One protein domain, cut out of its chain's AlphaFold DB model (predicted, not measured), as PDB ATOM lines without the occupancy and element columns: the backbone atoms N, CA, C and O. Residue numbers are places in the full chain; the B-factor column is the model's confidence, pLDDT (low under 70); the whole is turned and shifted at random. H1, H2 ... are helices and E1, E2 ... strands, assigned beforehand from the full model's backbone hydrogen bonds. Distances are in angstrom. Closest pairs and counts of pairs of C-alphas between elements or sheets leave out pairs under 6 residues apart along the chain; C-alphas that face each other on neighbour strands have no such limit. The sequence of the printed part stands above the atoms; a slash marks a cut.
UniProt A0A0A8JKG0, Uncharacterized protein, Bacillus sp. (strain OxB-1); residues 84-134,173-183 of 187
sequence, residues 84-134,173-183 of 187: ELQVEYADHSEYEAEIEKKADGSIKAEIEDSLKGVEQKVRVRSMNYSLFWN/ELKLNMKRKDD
ATOM      1  N   GLU A  84     112.710 130.312 128.177       91.12
ATOM      2  CA  GLU A  84     114.061 129.994 127.737       91.12
ATOM      3  C   GLU A  84     114.679 129.016 128.738       91.12
ATOM      4  O   GLU A  84     114.757 129.276 129.941       91.12
ATOM      5  N   LEU A  85     115.090 127.852 128.243       90.62
ATOM      6  CA  LEU A  85     115.911 126.907 128.987       90.62
ATOM      7  C   LEU A  85     117.312 126.930 128.413       90.62
ATOM      8  O   LEU A  85     117.489 126.557 127.258       90.62
ATOM      9  N   GLN A  86     118.288 127.214 129.265       89.81
ATOM     10  CA  GLN A  86     119.696 127.095 128.931       89.81
ATOM     11  C   GLN A  86     120.341 126.019 129.809       89.81
ATOM     12  O   GLN A  86     120.239 126.032 131.042       89.81
ATOM     13  N   VAL A  87     121.003 125.060 129.170       89.06
ATOM     14  CA  VAL A  87     121.796 124.021 129.828       89.06
ATOM     15  C   VAL A  87     123.236 124.178 129.373       89.06
ATOM     16  O   VAL A  87     123.558 123.937 128.215       89.06
ATOM     17  N   GLU A  88     124.100 124.562 130.305       87.19
ATOM     18  CA  GLU A  88     125.532 124.730 130.081       87.19
ATOM     19  C   GLU A  88     126.254 123.461 130.548       87.19
ATOM     20  O   GLU A  88     126.215 123.085 131.727       87.19
ATOM     21  N   TYR A  89     126.877 122.756 129.608       86.00
ATOM     22  CA  TYR A  89     127.692 121.574 129.862       86.00
ATOM     23  C   TYR A  89     129.148 121.976 130.142       86.00
ATOM     24  O   TYR A  89     129.614 123.064 129.815       86.00
ATOM     25  N   ALA A  90     129.905 121.080 130.772       82.56
ATOM     26  CA  ALA A  90     131.246 121.408 131.260       82.56
ATOM     27  C   ALA A  90     132.323 121.564 130.177       82.56
ATOM     28  O   ALA A  90     133.437 121.981 130.483       82.56
ATOM     29  N   ASP A  91     132.020 121.188 128.942       85.12
ATOM     30  CA  ASP A  91     132.875 121.302 127.764       85.12
ATOM     31  C   ASP A  91     132.616 122.594 126.972       85.12
ATOM     32  O   ASP A  91     132.998 122.676 125.807       85.12
ATOM     33  N   HIS A  92     131.986 123.597 127.598       81.69
ATOM     34  CA  HIS A  92     131.498 124.812 126.932       81.69
ATOM     35  C   HIS A  92     130.491 124.519 125.814       81.69
ATOM     36  O   HIS A  92     130.320 125.320 124.897       81.69
ATOM     37  N   SER A  93     129.844 123.354 125.881       84.44
ATOM     38  CA  SER A  93     128.691 123.053 125.054       84.44
ATOM     39  C   SER A  93     127.431 123.572 125.730       84.44
ATOM     40  O   SER A  93     127.303 123.531 126.952       84.44
ATOM     41  N   GLU A  94     126.479 124.018 124.928       87.06
ATOM     42  CA  GLU A  94     125.233 124.614 125.375       87.06
ATOM     43  C   GLU A  94     124.062 123.940 124.656       87.06
ATOM     44  O   GLU A  94     124.132 123.590 123.472       87.06
ATOM     45  N   TYR A  95     122.989 123.723 125.406       87.75
ATOM     46  CA  TYR A  95     121.683 123.394 124.863       87.75
ATOM     47  C   TYR A  95     120.717 124.506 125.247       87.75
ATOM     48  O   TYR A  95     120.534 124.785 126.433       87.75
ATOM     49  N   GLU A  96     120.079 125.097 124.247       87.88
ATOM     50  CA  GLU A  96     119.089 126.146 124.417       87.88
ATOM     51  C   GLU A  96     117.750 125.690 123.839       87.88
ATOM     52  O   GLU A  96     117.674 125.115 122.750       87.88
ATOM     53  N   ALA A  97     116.674 125.918 124.585       89.06
ATOM     54  CA  ALA A  97     115.318 125.741 124.096       89.06
ATOM     55  C   ALA A  97     114.487 126.981 124.419       89.06
ATOM     56  O   ALA A  97     114.205 127.259 125.585       89.06
ATOM     57  N   GLU A  98     114.049 127.674 123.372       89.44
ATOM     58  CA  GLU A  98     113.262 128.901 123.450       89.44
ATOM     59  C   GLU A  98     111.831 128.637 122.961       89.44
ATOM     60  O   GLU A  98     111.608 127.979 121.939       89.44
ATOM     61  N   ILE A  99     110.838 129.170 123.670       88.44
ATOM     62  CA  ILE A  99     109.447 129.249 123.221       88.44
ATOM     63  C   ILE A  99     108.962 130.680 123.408       88.44
ATOM     64  O   ILE A  99     108.859 131.171 124.528       88.44
ATOM     65  N   GLU A 100     108.577 131.319 122.310       89.38
ATOM     66  CA  GLU A 100     108.180 132.723 122.286       89.38
ATOM     67  C   GLU A 100     106.785 132.877 121.667       89.38
ATOM     68  O   GLU A 100     106.514 132.425 120.544       89.38
ATOM     69  N   LYS A 101     105.892 133.572 122.376       86.06
ATOM     70  CA  LYS A 101     104.601 134.017 121.853       86.06
ATOM     71  C   LYS A 101     104.766 135.360 121.150       86.06
ATOM     72  O   LYS A 101     104.980 136.395 121.771       86.06
ATOM     73  N   LYS A 102     104.581 135.361 119.834       86.38
ATOM     74  CA  LYS A 102     104.601 136.575 119.016       86.38
ATOM     75  C   LYS A 102     103.330 137.402 119.218       86.38
ATOM     76  O   LYS A 102     102.259 136.885 119.531       86.38
ATOM     77  N   ALA A 103     103.433 138.697 118.918       84.88
ATOM     78  CA  ALA A 103     102.310 139.636 118.968       84.88
ATOM     79  C   ALA A 103     101.146 139.269 118.022       84.88
ATOM     80  O   ALA A 103     100.006 139.645 118.278       84.88
ATOM     81  N   ASP A 104     101.410 138.514 116.946       82.94
ATOM     82  CA  ASP A 104     100.377 137.974 116.046       82.94
ATOM     83  C   ASP A 104      99.652 136.743 116.629       82.94
ATOM     84  O   ASP A 104      98.810 136.141 115.965       82.94
ATOM     85  N   GLY A 105      99.982 136.358 117.866       80.75
ATOM     86  CA  GLY A 105      99.463 135.182 118.551       80.75
ATOM     87  C   GLY A 105     100.121 133.871 118.120       80.75
ATOM     88  O   GLY A 105      99.803 132.836 118.699       80.75
ATOM     89  N   SER A 106     101.031 133.887 117.139       82.44
ATOM     90  CA  SER A 106     101.760 132.681 116.751       82.44
ATOM     91  C   SER A 106     102.832 132.328 117.775       82.44
ATOM     92  O   SER A 106     103.421 133.211 118.399       82.44
ATOM     93  N   ILE A 107     103.093 131.032 117.936       82.25
ATOM     94  CA  ILE A 107     104.189 130.562 118.777       82.25
ATOM     95  C   ILE A 107     105.382 130.184 117.899       82.25
ATOM     96  O   ILE A 107     105.250 129.564 116.837       82.25
ATOM     97  N   LYS A 108     106.566 130.587 118.338       85.44
ATOM     98  CA  LYS A 108     107.856 130.216 117.769       85.44
ATOM     99  C   LYS A 108     108.576 129.349 118.795       85.44
ATOM    100  O   LYS A 108     108.555 129.680 119.972       85.44
ATOM    101  N   ALA A 109     109.164 128.249 118.342       87.12
ATOM    102  CA  ALA A 109     110.016 127.410 119.170       87.12
ATOM    103  C   ALA A 109     111.374 127.251 118.486       87.12
ATOM    104  O   ALA A 109     111.429 126.982 117.279       87.12
ATOM    105  N   GLU A 110     112.446 127.425 119.243       87.06
ATOM    106  CA  GLU A 110     113.820 127.222 118.785       87.06
ATOM    107  C   GLU A 110     114.510 126.223 119.701       87.06
ATOM    108  O   GLU A 110     114.265 126.193 120.906       87.06
ATOM    109  N   ILE A 111     115.311 125.346 119.102       87.81
ATOM    110  CA  ILE A 111     116.180 124.424 119.823       87.81
ATOM    111  C   ILE A 111     117.564 124.545 119.206       87.81
ATOM    112  O   ILE A 111     117.721 124.329 117.999       87.81
ATOM    113  N   GLU A 112     118.550 124.836 120.041       84.75
ATOM    114  CA  GLU A 112     119.961 124.861 119.682       84.75
ATOM    115  C   GLU A 112     120.705 123.836 120.546       84.75
ATOM    116  O   GLU A 112     120.576 123.816 121.765       84.75
ATOM    117  N   ASP A 113     121.438 122.923 119.912       86.50
ATOM    118  CA  ASP A 113     122.242 121.892 120.574       86.50
ATOM    119  C   ASP A 113     123.654 121.928 119.984       86.50
ATOM    120  O   ASP A 113     123.896 121.441 118.868       86.50
ATOM    121  N   SER A 114     124.599 122.498 120.735       83.94
ATOM    122  CA  SER A 114     125.982 122.628 120.280       83.94
ATOM    123  C   SER A 114     126.714 121.283 120.220       83.94
ATOM    124  O   SER A 114     127.623 121.132 119.403       83.94
ATOM    125  N   LEU A 115     126.306 120.279 121.012       81.00
ATOM    126  CA  LEU A 115     126.932 118.947 121.024       81.00
ATOM    127  C   LEU A 115     126.705 118.217 119.703       81.00
ATOM    128  O   LEU A 115     127.551 117.445 119.247       81.00
ATOM    129  N   LYS A 116     125.537 118.436 119.096       79.00
ATOM    130  CA  LYS A 116     125.158 117.815 117.823       79.00
ATOM    131  C   LYS A 116     125.263 118.769 116.636       79.00
ATOM    132  O   LYS A 116     125.031 118.329 115.511       79.00
ATOM    133  N   GLY A 117     125.597 120.040 116.872       77.19
ATOM    134  CA  GLY A 117     125.577 121.088 115.851       77.19
ATOM    135  C   GLY A 117     124.188 121.257 115.231       77.19
ATOM    136  O   GLY A 117     124.068 121.459 114.023       77.19
ATOM    137  N   VAL A 118     123.138 121.071 116.032       77.12
ATOM    138  CA  VAL A 118     121.750 121.118 115.573       77.12
ATOM    139  C   VAL A 118     121.162 122.470 115.945       77.12
ATOM    140  O   VAL A 118     120.958 122.749 117.118       77.12
ATOM    141  N   GLU A 119     120.836 123.271 114.936       78.31
ATOM    142  CA  GLU A 119     120.023 124.482 115.072       78.31
ATOM    143  C   GLU A 119     118.672 124.212 114.398       78.31
ATOM    144  O   GLU A 119     118.591 123.957 113.190       78.31
ATOM    145  N   GLN A 120     117.596 124.188 115.182       75.88
ATOM    146  CA  GLN A 120     116.243 123.946 114.688       75.88
ATOM    147  C   GLN A 120     115.316 125.086 115.085       75.88
ATOM    148  O   GLN A 120     114.821 125.170 116.204       75.88
ATOM    149  N   LYS A 121     114.998 125.916 114.094       78.50
ATOM    150  CA  LYS A 121     113.977 126.955 114.192       78.50
ATOM    151  C   LYS A 121     112.660 126.444 113.641       78.50
ATOM    152  O   LYS A 121     112.499 126.271 112.429       78.50
ATOM    153  N   VAL A 122     111.683 126.249 114.518       71.25
ATOM    154  CA  VAL A 122     110.351 125.800 114.125       71.25
ATOM    155  C   VAL A 122     109.347 126.913 114.381       71.25
ATOM    156  O   VAL A 122     109.034 127.289 115.509       71.25
ATOM    157  N   ARG A 123     108.765 127.435 113.296       63.56
ATOM    158  CA  ARG A 123     107.576 128.279 113.417       63.56
ATOM    159  C   ARG A 123     106.377 127.371 113.667       63.56
ATOM    160  O   ARG A 123     105.850 126.766 112.732       63.56
ATOM    161  N   VAL A 124     105.941 127.284 114.920       61.75
ATOM    162  CA  VAL A 124     104.812 126.450 115.335       61.75
ATOM    163  C   VAL A 124     103.512 127.128 114.891       61.75
ATOM    164  O   VAL A 124     102.858 127.844 115.638       61.75
ATOM    165  N   ARG A 125     103.140 126.940 113.618       56.34
ATOM    166  CA  ARG A 125     101.779 127.261 113.141       56.34
ATOM    167  C   ARG A 125     100.802 126.106 113.368       56.34
ATOM    168  O   ARG A 125      99.599 126.322 113.355       56.34
ATOM    169  N   SER A 126     101.329 124.892 113.523       45.94
ATOM    170  CA  SER A 126     100.604 123.643 113.759       45.94
ATOM    171  C   SER A 126     101.659 122.537 113.877       45.94
ATOM    172  O   SER A 126     102.202 122.087 112.871       45.94
ATOM    173  N   MET A 127     102.034 122.143 115.091       46.22
ATOM    174  CA  MET A 127     102.787 120.905 115.310       46.22
ATOM    175  C   MET A 127     102.091 120.083 116.381       46.22
ATOM    176  O   MET A 127     101.467 120.625 117.284       46.22
ATOM    177  N   ASN A 128     102.205 118.765 116.254       49.38
ATOM    178  CA  ASN A 128     101.672 117.805 117.205       49.38
ATOM    179  C   ASN A 128     102.539 117.851 118.477       49.38
ATOM    180  O   ASN A 128     103.645 117.313 118.530       49.38
ATOM    181  N   TYR A 129     102.042 118.565 119.481       51.44
ATOM    182  CA  TYR A 129     102.699 118.913 120.746       51.44
ATOM    183  C   TYR A 129     103.223 117.745 121.569       51.44
ATOM    184  O   TYR A 129     104.067 117.946 122.445       51.44
ATOM    185  N   SER A 130     102.738 116.532 121.299       53.22
ATOM    186  CA  SER A 130     103.199 115.342 121.998       53.22
ATOM    187  C   SER A 130     104.716 115.190 121.884       53.22
ATOM    188  O   SER A 130     105.345 114.808 122.856       53.22
ATOM    189  N   LEU A 131     105.343 115.563 120.765       55.47
ATOM    190  CA  LEU A 131     106.785 115.374 120.598       55.47
ATOM    191  C   LEU A 131     107.619 116.339 121.449       55.47
ATOM    192  O   LEU A 131     108.543 115.894 122.122       55.47
ATOM    193  N   PHE A 132     107.280 117.631 121.478       59.84
ATOM    194  CA  PHE A 132     108.040 118.616 122.254       59.84
ATOM    195  C   PHE A 132     107.843 118.415 123.762       59.84
ATOM    196  O   PHE A 132     108.817 118.332 124.507       59.84
ATOM    197  N   TRP A 133     106.594 118.252 124.216       57.75
ATOM    198  CA  TRP A 133     106.301 118.110 125.645       57.75
ATOM    199  C   TRP A 133     106.740 116.746 126.199       57.75
ATOM    200  O   TRP A 133     107.277 116.683 127.304       57.75
ATOM    201  N   ASN A 134     106.613 115.655 125.427       55.31
ATOM    202  CA  ASN A 134     107.141 114.356 125.861       55.31
ATOM    203  C   ASN A 134     108.673 114.343 125.881       55.31
ATOM    204  O   ASN A 134     109.241 113.753 126.799       55.31
ATOM    205  N   GLU A 173     125.392 123.558 134.557       86.88
ATOM    206  CA  GLU A 173     124.507 124.612 135.054       86.88
ATOM    207  C   GLU A 173     123.211 124.606 134.243       86.88
ATOM    208  O   GLU A 173     123.224 124.471 133.024       86.88
ATOM    209  N   LEU A 174     122.078 124.695 134.938       87.75
ATOM    210  CA  LEU A 174     120.759 124.785 134.325       87.75
ATOM    211  C   LEU A 174     120.165 126.124 134.731       87.75
ATOM    212  O   LEU A 174     120.014 126.391 135.927       87.75
ATOM    213  N   LYS A 175     119.850 126.946 133.735       90.75
ATOM    214  CA  LYS A 175     119.211 128.250 133.893       90.75
ATOM    215  C   LYS A 175     117.857 128.185 133.206       90.75
ATOM    216  O   LYS A 175     117.738 127.688 132.086       90.75
ATOM    217  N   LEU A 176     116.832 128.617 133.923       89.75
ATOM    218  CA  LEU A 176     115.473 128.660 133.420       89.75
ATOM    219  C   LEU A 176     114.995 130.099 133.513       89.75
ATOM    220  O   LEU A 176     114.737 130.576 134.610       89.75
ATOM    221  N   ASN A 177     114.846 130.759 132.370       88.62
ATOM    222  CA  ASN A 177     114.369 132.130 132.318       88.62
ATOM    223  C   ASN A 177     112.939 132.152 131.791       88.62
ATOM    224  O   ASN A 177     112.579 131.488 130.815       88.62
ATOM    225  N   MET A 178     112.092 132.934 132.447       89.38
ATOM    226  CA  MET A 178     110.706 133.119 132.037       89.38
ATOM    227  C   MET A 178     110.404 134.610 131.942       89.38
ATOM    228  O   MET A 178     110.530 135.343 132.927       89.38
ATOM    229  N   LYS A 179     109.959 135.074 130.771       91.19
ATOM    230  CA  LYS A 179     109.596 136.477 130.558       91.19
ATOM    231  C   LYS A 179     108.093 136.665 130.678       91.19
ATOM    232  O   LYS A 179     107.307 136.078 129.930       91.19
ATOM    233  N   ARG A 180     107.671 137.482 131.640       88.81
ATOM    234  CA  ARG A 180     106.256 137.824 131.835       88.81
ATOM    235  C   ARG A 180     105.772 138.850 130.815       88.81
ATOM    236  O   ARG A 180     106.560 139.612 130.264       88.81
ATOM    237  N   LYS A 181     104.446 138.937 130.665       86.50
ATOM    238  CA  LYS A 181     103.748 139.959 129.852       86.50
ATOM    239  C   LYS A 181     104.044 141.412 130.247       86.50
ATOM    240  O   LYS A 181     103.730 142.327 129.500       86.50
ATOM    241  N   ASP A 182     104.586 141.639 131.440       89.38
ATOM    242  CA  ASP A 182     105.006 142.958 131.920       89.38
ATOM    243  C   ASP A 182     106.500 143.238 131.670       89.38
ATOM    244  O   ASP A 182     107.087 144.089 132.340       89.38
ATOM    245  N   ASP A 183     107.110 142.506 130.731       85.56
ATOM    246  CA  ASP A 183     108.521 142.580 130.334       85.56
ATOM    247  C   ASP A 183     109.533 142.266 131.453       85.56
ATOM    248  O   ASP A 183     110.729 142.532 131.312       85.56
TER     249      ASP A 183
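Overview. This is residues 84 to 134 and 173 to 183 of the 187 residues of an uncharacterized protein of Bacillus sp. (strain OxB-1) (UniProt A0A0A8JKG0). One nearly flat sheet of five antiparallel strands makes the body; short helix H1 hangs off it after edge strand E4. Along the 62 printed residues come E1 E2 E3 E4 H1 E5; the sheet runs E4 E3 E2 E1 E5. Mostly strand, the whole is only just loose, close to compact: radius of gyration of the C-alphas 13.0 A, spans 38 by 28 by 19 A.

Along the chain. E1 is residues 84 to 88, from C-alpha 84 (114.061, 129.994, 127.737). E2 is 94 to 101, E3 107 to 113, E4 118 to 124, H1 130 to 134. E5, residues 173 to 180, ends at (106.256, 137.824, 131.835).

Arrangement. E1 to E4 form a meander, each the antiparallel neighbour of the one before; N 96 and O 112 of E2 and E3 are 2.8 A apart. E5 neighbours E1, N 177 and O 84 being 2.8 A apart. H1 is not on the sheet; its O 130 and N 134 are within hydrogen-bond range.

Size, cuts and confidence. Residues 135 to 172 are cut out, C-alphas 134 and 173 being 22.2 A apart. Residues 123 to 134 have pLDDT under 70.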